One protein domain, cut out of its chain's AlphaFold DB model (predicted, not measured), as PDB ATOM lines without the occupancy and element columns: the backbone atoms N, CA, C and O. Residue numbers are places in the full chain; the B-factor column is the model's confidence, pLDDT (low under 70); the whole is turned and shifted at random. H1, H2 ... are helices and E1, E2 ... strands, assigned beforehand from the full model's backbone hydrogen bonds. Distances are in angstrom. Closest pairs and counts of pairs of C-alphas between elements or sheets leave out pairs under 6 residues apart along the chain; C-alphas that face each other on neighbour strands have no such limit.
ATOM      1  N   LEU A   7     -19.048 103.484  20.584       56.91
ATOM      2  CA  LEU A   7     -20.062 102.577  21.127       56.91
ATOM      3  C   LEU A   7     -19.534 101.194  21.489       56.91
ATOM      4  O   LEU A   7     -19.915 100.703  22.537       56.91
ATOM      5  N   THR A   8     -18.645 100.575  20.706       61.12
ATOM      6  CA  THR A   8     -17.998  99.324  21.152       61.12
ATOM      7  C   THR A   8     -17.143  99.588  22.378       61.12
ATOM      8  O   THR A   8     -17.201  98.832  23.336       61.12
ATOM      9  N   THR A   9     -16.460 100.732  22.419       59.34
ATOM     10  CA  THR A   9     -15.699 101.161  23.595       59.34
ATOM     11  C   THR A   9     -16.616 101.423  24.790       59.34
ATOM     12  O   THR A   9     -16.306 100.977  25.884       59.34
ATOM     13  N   THR A  10     -17.773 102.069  24.596       59.00
ATOM     14  CA  THR A  10     -18.742 102.355  25.673       59.00
ATOM     15  C   THR A  10     -19.487 101.100  26.118       59.00
ATOM     16  O   THR A  10     -19.693 100.930  27.309       59.00
ATOM     17  N   ILE A  11     -19.852 100.190  25.212       63.75
ATOM     18  CA  ILE A  11     -20.453  98.891  25.541       63.75
ATOM     19  C   ILE A  11     -19.440  98.041  26.304       63.75
ATOM     20  O   ILE A  11     -19.790  97.538  27.360       63.75
ATOM     21  N   ILE A  12     -18.179  97.957  25.866       64.50
ATOM     22  CA  ILE A  12     -17.106  97.295  26.628       64.50
ATOM     23  C   ILE A  12     -16.956  97.951  28.006       64.50
ATOM     24  O   ILE A  12     -16.934  97.246  29.009       64.50
ATOM     25  N   HIS A  13     -16.939  99.285  28.087       62.25
ATOM     26  CA  HIS A  13     -16.840 100.000  29.361       62.25
ATOM     27  C   HIS A  13     -18.032  99.689  30.284       62.25
ATOM     28  O   HIS A  13     -17.825  99.355  31.448       62.25
ATOM     29  N   MET A  14     -19.261  99.720  29.757       62.53
ATOM     30  CA  MET A  14     -20.498  99.398  30.478       62.53
ATOM     31  C   MET A  14     -20.558  97.922  30.898       62.53
ATOM     32  O   MET A  14     -20.979  97.630  32.015       62.53
ATOM     33  N   LEU A  15     -20.087  96.998  30.055       63.28
ATOM     34  CA  LEU A  15     -19.943  95.575  30.376       63.28
ATOM     35  C   LEU A  15     -18.923  95.375  31.509       63.28
ATOM     36  O   LEU A  15     -19.184  94.613  32.432       63.28
ATOM     37  N   THR A  16     -17.799  96.099  31.494       62.09
ATOM     38  CA  THR A  16     -16.773  96.012  32.551       62.09
ATOM     39  C   THR A  16     -17.149  96.724  33.855       62.09
ATOM     40  O   THR A  16     -16.574  96.408  34.894       62.09
ATOM     41  N   SER A  17     -18.098  97.671  33.831       60.25
ATOM     42  CA  SER A  17     -18.505  98.464  35.002       60.25
ATOM     43  C   SER A  17     -19.862  98.077  35.606       60.25
ATOM     44  O   SER A  17     -20.204  98.584  36.674       60.25
ATOM     45  N   SER A  18     -20.670  97.244  34.938       57.44
ATOM     46  CA  SER A  18     -22.009  96.873  35.418       57.44
ATOM     47  C   SER A  18     -21.947  95.807  36.512       57.44
ATOM     48  O   SER A  18     -21.434  94.712  36.307       57.44
ATOM     49  N   THR A  19     -22.547  96.102  37.664       58.78
ATOM     50  CA  THR A  19     -22.791  95.134  38.749       58.78
ATOM     51  C   THR A  19     -24.209  94.549  38.712       58.78
ATOM     52  O   THR A  19     -24.549  93.709  39.544       58.78
ATOM     53  N   GLN A  20     -25.043  94.973  37.750       70.31
ATOM     54  CA  GLN A  20     -26.408  94.481  37.548       70.31
ATOM     55  C   GLN A  20     -26.428  93.375  36.475       70.31
ATOM     56  O   GLN A  20     -26.120  93.658  35.309       70.31
ATOM     57  N   PRO A  21     -26.807  92.129  36.827       64.56
ATOM     58  CA  PRO A  21     -26.721  90.985  35.918       64.56
ATOM     59  C   PRO A  21     -27.663  91.098  34.707       64.56
ATOM     60  O   PRO A  21     -27.278  90.708  33.605       64.56
ATOM     61  N   ASP A  22     -28.848  91.694  34.874       71.44
ATOM     62  CA  ASP A  22     -29.835  91.842  33.792       71.44
ATOM     63  C   ASP A  22     -29.354  92.794  32.685       71.44
ATOM     64  O   ASP A  22     -29.495  92.512  31.493       71.44
ATOM     65  N   LEU A  23     -28.727  93.910  33.071       68.38
ATOM     66  CA  LEU A  23     -28.237  94.916  32.128       68.38
ATOM     67  C   LEU A  23     -26.990  94.433  31.374       68.38
ATOM     68  O   LEU A  23     -26.856  94.687  30.179       68.38
ATOM     69  N   TYR A  24     -26.101  93.696  32.048       71.81
ATOM     70  CA  TYR A  24     -24.925  93.087  31.419       71.81
ATOM     71  C   TYR A  24     -25.328  92.084  30.329       71.81
ATOM     72  O   TYR A  24     -24.819  92.133  29.210       71.81
ATOM     73  N   MET A  25     -26.289  91.209  30.637       75.12
ATOM     74  CA  MET A  25     -26.772  90.191  29.705       75.12
ATOM     75  C   MET A  25     -27.387  90.816  28.443       75.12
ATOM     76  O   MET A  25     -27.107  90.371  27.330       75.12
ATOM     77  N   TYR A  26     -28.172  91.887  28.605       77.19
ATOM     78  CA  TYR A  26     -28.776  92.617  27.491       77.19
ATOM     79  C   TYR A  26     -27.733  93.322  26.610       77.19
ATOM     80  O   TYR A  26     -27.785  93.228  25.383       77.19
ATOM     81  N   LEU A  27     -26.756  93.995  27.225       72.19
ATOM     82  CA  LEU A  27     -25.684  94.675  26.495       72.19
ATOM     83  C   LEU A  27     -24.793  93.691  25.726       72.19
ATOM     84  O   LEU A  27     -24.416  93.983  24.591       72.19
ATOM     85  N   GLN A  28     -24.508  92.516  26.298       76.12
ATOM     86  CA  GLN A  28     -23.767  91.463  25.604       76.12
ATOM     87  C   GLN A  28     -24.555  90.949  24.394       76.12
ATOM     88  O   GLN A  28     -23.999  90.832  23.306       76.12
ATOM     89  N   TYR A  29     -25.857  90.688  24.556       80.06
ATOM     90  CA  TYR A  29     -26.710  90.235  23.455       80.06
ATOM     91  C   TYR A  29     -26.747  91.244  22.302       80.06
ATOM     92  O   TYR A  29     -26.617  90.863  21.140       80.06
ATOM     93  N   LEU A  30     -26.882  92.537  22.612       76.31
ATOM     94  CA  LEU A  30     -26.846  93.588  21.598       76.31
ATOM     95  C   LEU A  30     -25.501  93.638  20.871       76.31
ATOM     96  O   LEU A  30     -25.481  93.776  19.651       76.31
ATOM     97  N   TYR A  31     -24.386  93.512  21.592       76.81
ATOM     98  CA  TYR A  31     -23.057  93.496  20.986       76.81
ATOM     99  C   TYR A  31     -22.891  92.339  19.992       76.81
ATOM    100  O   TYR A  31     -22.492  92.570  18.850       76.81
ATOM    101  N   GLU A  32     -23.269  91.123  20.397       80.06
ATOM    102  CA  GLU A  32     -23.255  89.952  19.514       80.06
ATOM    103  C   GLU A  32     -24.178  90.153  18.310       80.06
ATOM    104  O   GLU A  32     -23.791  89.882  17.177       80.06
ATOM    105  N   PHE A  33     -25.378  90.699  18.525       82.50
ATOM    106  CA  PHE A  33     -26.306  91.003  17.443       82.50
ATOM    107  C   PHE A  33     -25.684  91.956  16.412       82.50
ATOM    108  O   PHE A  33     -25.728  91.669  15.217       82.50
ATOM    109  N   PHE A  34     -25.074  93.061  16.845       83.56
ATOM    110  CA  PHE A  34     -24.446  94.024  15.936       83.56
ATOM    111  C   PHE A  34     -23.265  93.417  15.169       83.56
ATOM    112  O   PHE A  34     -23.188  93.585  13.951       83.56
ATOM    113  N   LEU A  35     -22.397  92.657  15.846       82.12
ATOM    114  CA  LEU A  35     -21.271  91.972  15.206       82.12
ATOM    115  C   LEU A  35     -21.722  90.957  14.156       82.12
ATOM    116  O   LEU A  35     -21.207  90.972  13.040       82.12
ATOM    117  N   VAL A  36     -22.691  90.102  14.498       86.75
ATOM    118  CA  VAL A  36     -23.220  89.065  13.597       86.75
ATOM    119  C   VAL A  36     -23.839  89.679  12.343       86.75
ATOM    120  O   VAL A  36     -23.731  89.108  11.263       86.75
ATOM    121  N   HIS A  37     -24.459  90.854  12.465       88.81
ATOM    122  CA  HIS A  37     -25.091  91.543  11.339       88.81
ATOM    123  C   HIS A  37     -24.161  92.527  10.622       88.81
ATOM    124  O   HIS A  37     -24.636  93.286   9.779       88.81
ATOM    125  N   GLY A  38     -22.864  92.560  10.945       91.06
ATOM    126  CA  GLY A  38     -21.919  93.435  10.255       91.06
ATOM    127  C   GLY A  38     -22.165  94.925  10.497       91.06
ATOM    128  O   GLY A  38     -21.838  95.745   9.643       91.06
ATOM    129  N   LEU A  39     -22.776  95.291  11.622       89.38
ATOM    130  CA  LEU A  39     -23.176  96.659  11.934       89.38
ATOM    131  C   LEU A  39     -22.446  97.174  13.170       89.38
ATOM    132  O   LEU A  39     -22.104  96.435  14.089       89.38
ATOM    133  N   PHE A  40     -22.262  98.483  13.224       85.69
ATOM    134  CA  PHE A  40     -21.860  99.179  14.432       85.69
ATOM    135  C   PHE A  40     -22.653 100.472  14.573       85.69
ATOM    136  O   PHE A  40     -23.014 101.119  13.594       85.69
ATOM    137  N   ALA A  41     -22.912 100.894  15.804       83.69
ATOM    138  CA  ALA A  41     -23.569 102.170  16.033       83.69
ATOM    139  C   ALA A  41     -22.570 103.328  15.827       83.69
ATOM    140  O   ALA A  41     -21.536 103.418  16.492       83.69
ATOM    141  N   LEU A  42     -22.861 104.210  14.878       83.50
ATOM    142  CA  LEU A  42     -22.087 105.417  14.603       83.50
ATOM    143  C   LEU A  42     -22.483 106.550  15.560       83.50
ATOM    144  O   LEU A  42     -21.624 107.289  16.038       83.50
ATOM    145  N   GLN A  43     -23.778 106.659  15.870       82.38
ATOM    146  CA  GLN A  43     -24.332 107.638  16.803       82.38
ATOM    147  C   GLN A  43     -25.317 106.962  17.756       82.38
ATOM    148  O   GLN A  43     -26.222 106.259  17.312       82.38
ATOM    149  N   ASN A  44     -25.146 107.208  19.058       78.94
ATOM    150  CA  ASN A  44     -26.072 106.767  20.101       78.94
ATOM    151  C   ASN A  44     -27.452 107.407  19.941       78.94
ATOM    152  O   ASN A  44     -27.559 108.555  19.508       78.94
ATOM    153  N   CYS A  45     -28.484 106.696  20.390       80.94
ATOM    154  CA  CYS A  45     -29.796 107.293  20.568       80.94
ATOM    155  C   CYS A  45     -29.756 108.442  21.589       80.94
ATOM    156  O   CYS A  45     -28.937 108.492  22.510       80.94
ATOM    157  N   THR A  46     -30.677 109.379  21.413       81.06
ATOM    158  CA  THR A  46     -30.969 110.463  22.354       81.06
ATOM    159  C   THR A  46     -32.471 110.477  22.626       81.06
ATOM    160  O   THR A  46     -33.226 109.743  21.994       81.06
ATOM    161  N   SER A  47     -32.944 111.339  23.530       87.25
ATOM    162  CA  SER A  47     -34.384 111.447  23.823       87.25
ATOM    163  C   SER A  47     -35.249 111.801  22.602       87.25
ATOM    164  O   SER A  47     -36.468 111.670  22.676       87.25
ATOM    165  N   THR A  48     -34.653 112.301  21.518       86.25
ATOM    166  CA  THR A  48     -35.368 112.805  20.338       86.25
ATOM    167  C   THR A  48     -34.878 112.205  19.022       86.25
ATOM    168  O   THR A  48     -35.396 112.573  17.969       86.25
ATOM    169  N   ALA A  49     -33.887 111.310  19.049       81.88
ATOM    170  CA  ALA A  49     -33.318 110.721  17.842       81.88
ATOM    171  C   ALA A  49     -32.881 109.275  18.074       81.88
ATOM    172  O   ALA A  49     -32.239 108.966  19.080       81.88
ATOM    173  N   ASP A  50     -33.192 108.422  17.103       82.38
ATOM    174  CA  ASP A  50     -32.789 107.021  17.099       82.38
ATOM    175  C   ASP A  50     -31.281 106.859  16.868       82.38
ATOM    176  O   ASP A  50     -30.590 107.756  16.380       82.38
ATOM    177  N   THR A  51     -30.774 105.673  17.201       81.31
ATOM    178  CA  THR A  51     -29.398 105.268  16.906       81.31
ATOM    179  C   THR A  51     -29.151 105.280  15.397       81.31
ATOM    180  O   THR A  51     -29.931 104.721  14.625       81.31
ATOM    181  N   VAL A  52     -28.026 105.855  14.969       86.94
ATOM    182  CA  VAL A  52     -27.560 105.746  13.579       86.94
ATOM    183  C   VAL A  52     -26.491 104.668  13.518       86.94
ATOM    184  O   VAL A  52     -25.471 104.773  14.197       86.94
ATOM    185  N   CYS A  53     -26.715 103.646  12.697       87.31
ATOM    186  CA  CYS A  53     -25.775 102.546  12.488       87.31
ATOM    187  C   CYS A  53     -25.001 102.714  11.178       87.31
ATOM    188  O   CYS A  53     -25.508 103.298  10.223       87.31
ATOM    189  N   ASP A  54     -23.796 102.168  11.125       89.31
ATOM    190  CA  ASP A  54     -22.968 102.032   9.929       89.31
ATOM    191  C   ASP A  54     -22.410 100.598   9.863       89.31
ATOM    192  O   ASP A  54     -22.661  99.793  10.763       89.31
ATOM    193  N   VAL A  55     -21.716 100.239   8.786       92.12
ATOM    194  CA  VAL A  55     -21.294  98.853   8.521       92.12
ATOM    195  C   VAL A  55     -19.844  98.587   8.911       92.12
ATOM    196  O   VAL A  55     -18.956  99.410   8.692       92.12
ATOM    197  N   LEU A  56     -19.591  97.409   9.474       90.94
ATOM    198  CA  LEU A  56     -18.250  96.927   9.791       90.94
ATOM    199  C   LEU A  56     -17.435  96.704   8.510       90.94
ATOM    200  O   LEU A  56     -17.967  96.460   7.429       90.94
ATOM    201  N   SER A  57     -16.108  96.778   8.628       89.44
ATOM    202  CA  SER A  57     -15.217  96.469   7.506       89.44
ATOM    203  C   SER A  57     -15.446  95.039   7.011       89.44
ATOM    204  O   SER A  57     -15.546  94.121   7.821       89.44
ATOM    205  N   GLY A  58     -15.497  94.863   5.689       90.38
ATOM    206  CA  GLY A  58     -15.863  93.591   5.061       90.38
ATOM    207  C   GLY A  58     -17.363  93.426   4.814       90.38
ATOM    208  O   GLY A  58     -17.759  92.387   4.303       90.38
ATOM    209  N   TYR A  59     -18.187  94.425   5.148       93.81
ATOM    210  CA  TYR A  59     -19.620  94.432   4.866       93.81
ATOM    211  C   TYR A  59     -20.014  95.632   3.994       93.81
ATOM    212  O   TYR A  59     -19.444  96.723   4.103       93.81
ATOM    213  N   LEU A  60     -21.037  95.449   3.159       93.75
ATOM    214  CA  LEU A  60     -21.734  96.505   2.435       93.75
ATOM    215  C   LEU A  60     -23.133  96.739   3.004       93.75
ATOM    216  O   LEU A  60     -23.809  95.828   3.475       93.75
ATOM    217  N   CYS A  61     -23.611  97.973   2.911       94.44
ATOM    218  CA  CYS A  61     -24.961  98.305   3.322       94.44
ATOM    219  C   CYS A  61     -25.990  97.949   2.243       94.44
ATOM    220  O   CYS A  61     -25.957  98.508   1.146       94.44
ATOM    221  N   LYS A  62     -26.958  97.096   2.583       93.06
ATOM    222  CA  LYS A  62     -28.072  96.708   1.702       93.06
ATOM    223  C   LYS A  62     -29.290  97.609   1.845       93.06
ATOM    224  O   LYS A  62     -30.012  97.810   0.873       93.06
ATOM    225  N   SER A  63     -29.524  98.151   3.040       90.44
ATOM    226  CA  SER A  63     -30.687  98.998   3.322       90.44
ATOM    227  C   SER A  63     -30.298 100.244   4.108       90.44
ATOM    228  O   SER A  63     -29.687 100.158   5.172       90.44
ATOM    229  N   LEU A  64     -30.652 101.413   3.577       88.31
ATOM    230  CA  LEU A  64     -30.364 102.720   4.164       88.31
ATOM    231  C   LEU A  64     -31.443 103.126   5.180       88.31
ATOM    232  O   LEU A  64     -32.623 103.167   4.848       88.31
ATOM    233  N   ALA A  65     -31.026 103.551   6.375       80.38
ATOM    234  CA  ALA A  65     -31.880 104.294   7.304       80.38
ATOM    235  C   ALA A  65     -31.764 105.795   7.014       80.38
ATOM    236  O   ALA A  65     -30.704 106.390   7.244       80.38
ATOM    237  N   ASN A  66     -32.843 106.423   6.534       75.38
ATOM    238  CA  ASN A  66     -32.962 107.885   6.392       75.38
ATOM    239  C   ASN A  66     -31.754 108.559   5.700       75.38
ATOM    240  O   ASN A  66     -31.336 109.650   6.089       75.38
ATOM    241  N   ASN A  67     -31.150 107.890   4.709       72.00
ATOM    242  CA  ASN A  67     -29.943 108.319   3.985       72.00
ATOM    243  C   ASN A  67     -28.672 108.577   4.822       72.00
ATOM    244  O   ASN A  67     -27.669 109.024   4.270       72.00
ATOM    245  N   LYS A  68     -28.682 108.295   6.127       80.19
ATOM    246  CA  LYS A  68     -27.544 108.554   7.025       80.19
ATOM    247  C   LYS A  68     -26.971 107.287   7.645       80.19
ATOM    248  O   LYS A  68     -25.777 107.247   7.904       80.19
ATOM    249  N   GLY A  69     -27.799 106.264   7.850       86.19
ATOM    250  CA  GLY A  69     -27.388 105.011   8.476       86.19
ATOM    251  C   GLY A  69     -27.605 103.786   7.598       86.19
ATOM    252  O   GLY A  69     -28.166 103.870   6.504       86.19
ATOM    253  N   CYS A  70     -27.164 102.641   8.098       91.44
ATOM    254  CA  CYS A  70     -27.421 101.329   7.537       91.44
ATOM    255  C   CYS A  70     -28.311 100.502   8.469       91.44
ATOM    256  O   CYS A  70     -28.002 100.356   9.646       91.44
ATOM    257  N   MET A  71     -29.408  99.963   7.943       88.06
ATOM    258  CA  MET A  71     -30.308  99.065   8.676       88.06
ATOM    259  C   MET A  71     -29.892  97.605   8.556       88.06
ATOM    260  O   MET A  71     -30.151  96.817   9.457       88.06
ATOM    261  N   MET A  72     -29.292  97.238   7.424       90.56
ATOM    262  CA  MET A  72     -28.936  95.861   7.119       90.56
ATOM    263  C   MET A  72     -27.647  95.849   6.314       90.56
ATOM    264  O   MET A  72     -27.580  96.484   5.257       90.56
ATOM    265  N   ALA A  73     -26.648  95.137   6.826       93.25
ATOM    266  CA  ALA A  73     -25.392  94.905   6.141       93.25
ATOM    267  C   ALA A  73     -25.331  93.468   5.612       93.25
ATOM    268  O   ALA A  73     -26.023  92.578   6.104       93.25
ATOM    269  N   GLU A  74     -24.503  93.261   4.602       94.00
ATOM    270  CA  GLU A  74     -24.175  91.954   4.042       94.00
ATOM    271  C   GLU A  74     -22.667  91.893   3.837       94.00
ATOM    272  O   GLU A  74     -22.054  92.921   3.552       94.00
ATOM    273  N   GLU A  75     -22.064  90.725   4.031       94.44
ATOM    274  CA  GLU A  75     -20.634  90.548   3.781       94.44
ATOM    275  C   GLU A  75     -20.321  90.873   2.315       94.44
ATOM    276  O   GLU A  75     -21.132  90.630   1.420       94.44
TER     277      GLU A  75
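This is residues 7 to 75 of the 153 residues of an uncharacterized protein of Echeneis naucrates (UniProt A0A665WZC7). Three hairpins follow one another along the longest axis: a hairpin of two helices, H1 and H2, makes one end, the strand hairpin E1 and E2 is in the middle, and the strand hairpin E3 and E4 makes the other end. The tip of the middle hairpin, residues 45 to 50, sticks out. The printed part has 69 residues, with two named helices, then four named strands, in two antiparallel sheets, E1 - E2 and E3 - E4; the class is mixed, helices and strands. It is only just compact, close to loose, with a radius of gyration of the C-alphas of 12.9 A and spans of 37 by 29 by 17 A.

Find C-alpha 7 at (-20.062, 102.577, 21.127); from there H1, residues 7 to 17, runs 14.6 A. H2, residues 21 to 36, runs 22.7 A to C-alpha 36 at (-23.220, 89.065, 13.597). Next come E1, residues 39 to 43, and E2, residues 52 to 55. E3, residues 59 to 65, spans 15.9 A, and E4, residues 69 to 75, spans 16.6 A to C-alpha 75 at (-20.634, 90.548, 3.781).

H1 and H2 touch at a shallow tilt of 27 degrees, opposite ways; H2 does so with residues 24 to 31 alone, and the closest C-alphas, of Leu 15 and Tyr 24, are 5.7 A apart. In both helices every O i to N i+4 pair is within hydrogen-bond range. The closest C-alphas of H1 and E1, of Leu 7 and Ala 41, are 6.2 A apart. Within hydrogen-bond range look for N 40 and O 54, 2.8 A, between E1 and E2, and N 62 and O 72, 2.8 A, between E3 and E4. The closest C-alphas of E2 and E4, of Cys 53 and Gly 69, are 5.0 A apart. H2 and E4 are apart.

The C-alphas farthest apart, of Thr 19 and Asn 67, are 37.9 A apart. The printed part has no cut and no long link. Look for pLDDT under 70 at residues 7 to 19, 21 and 23.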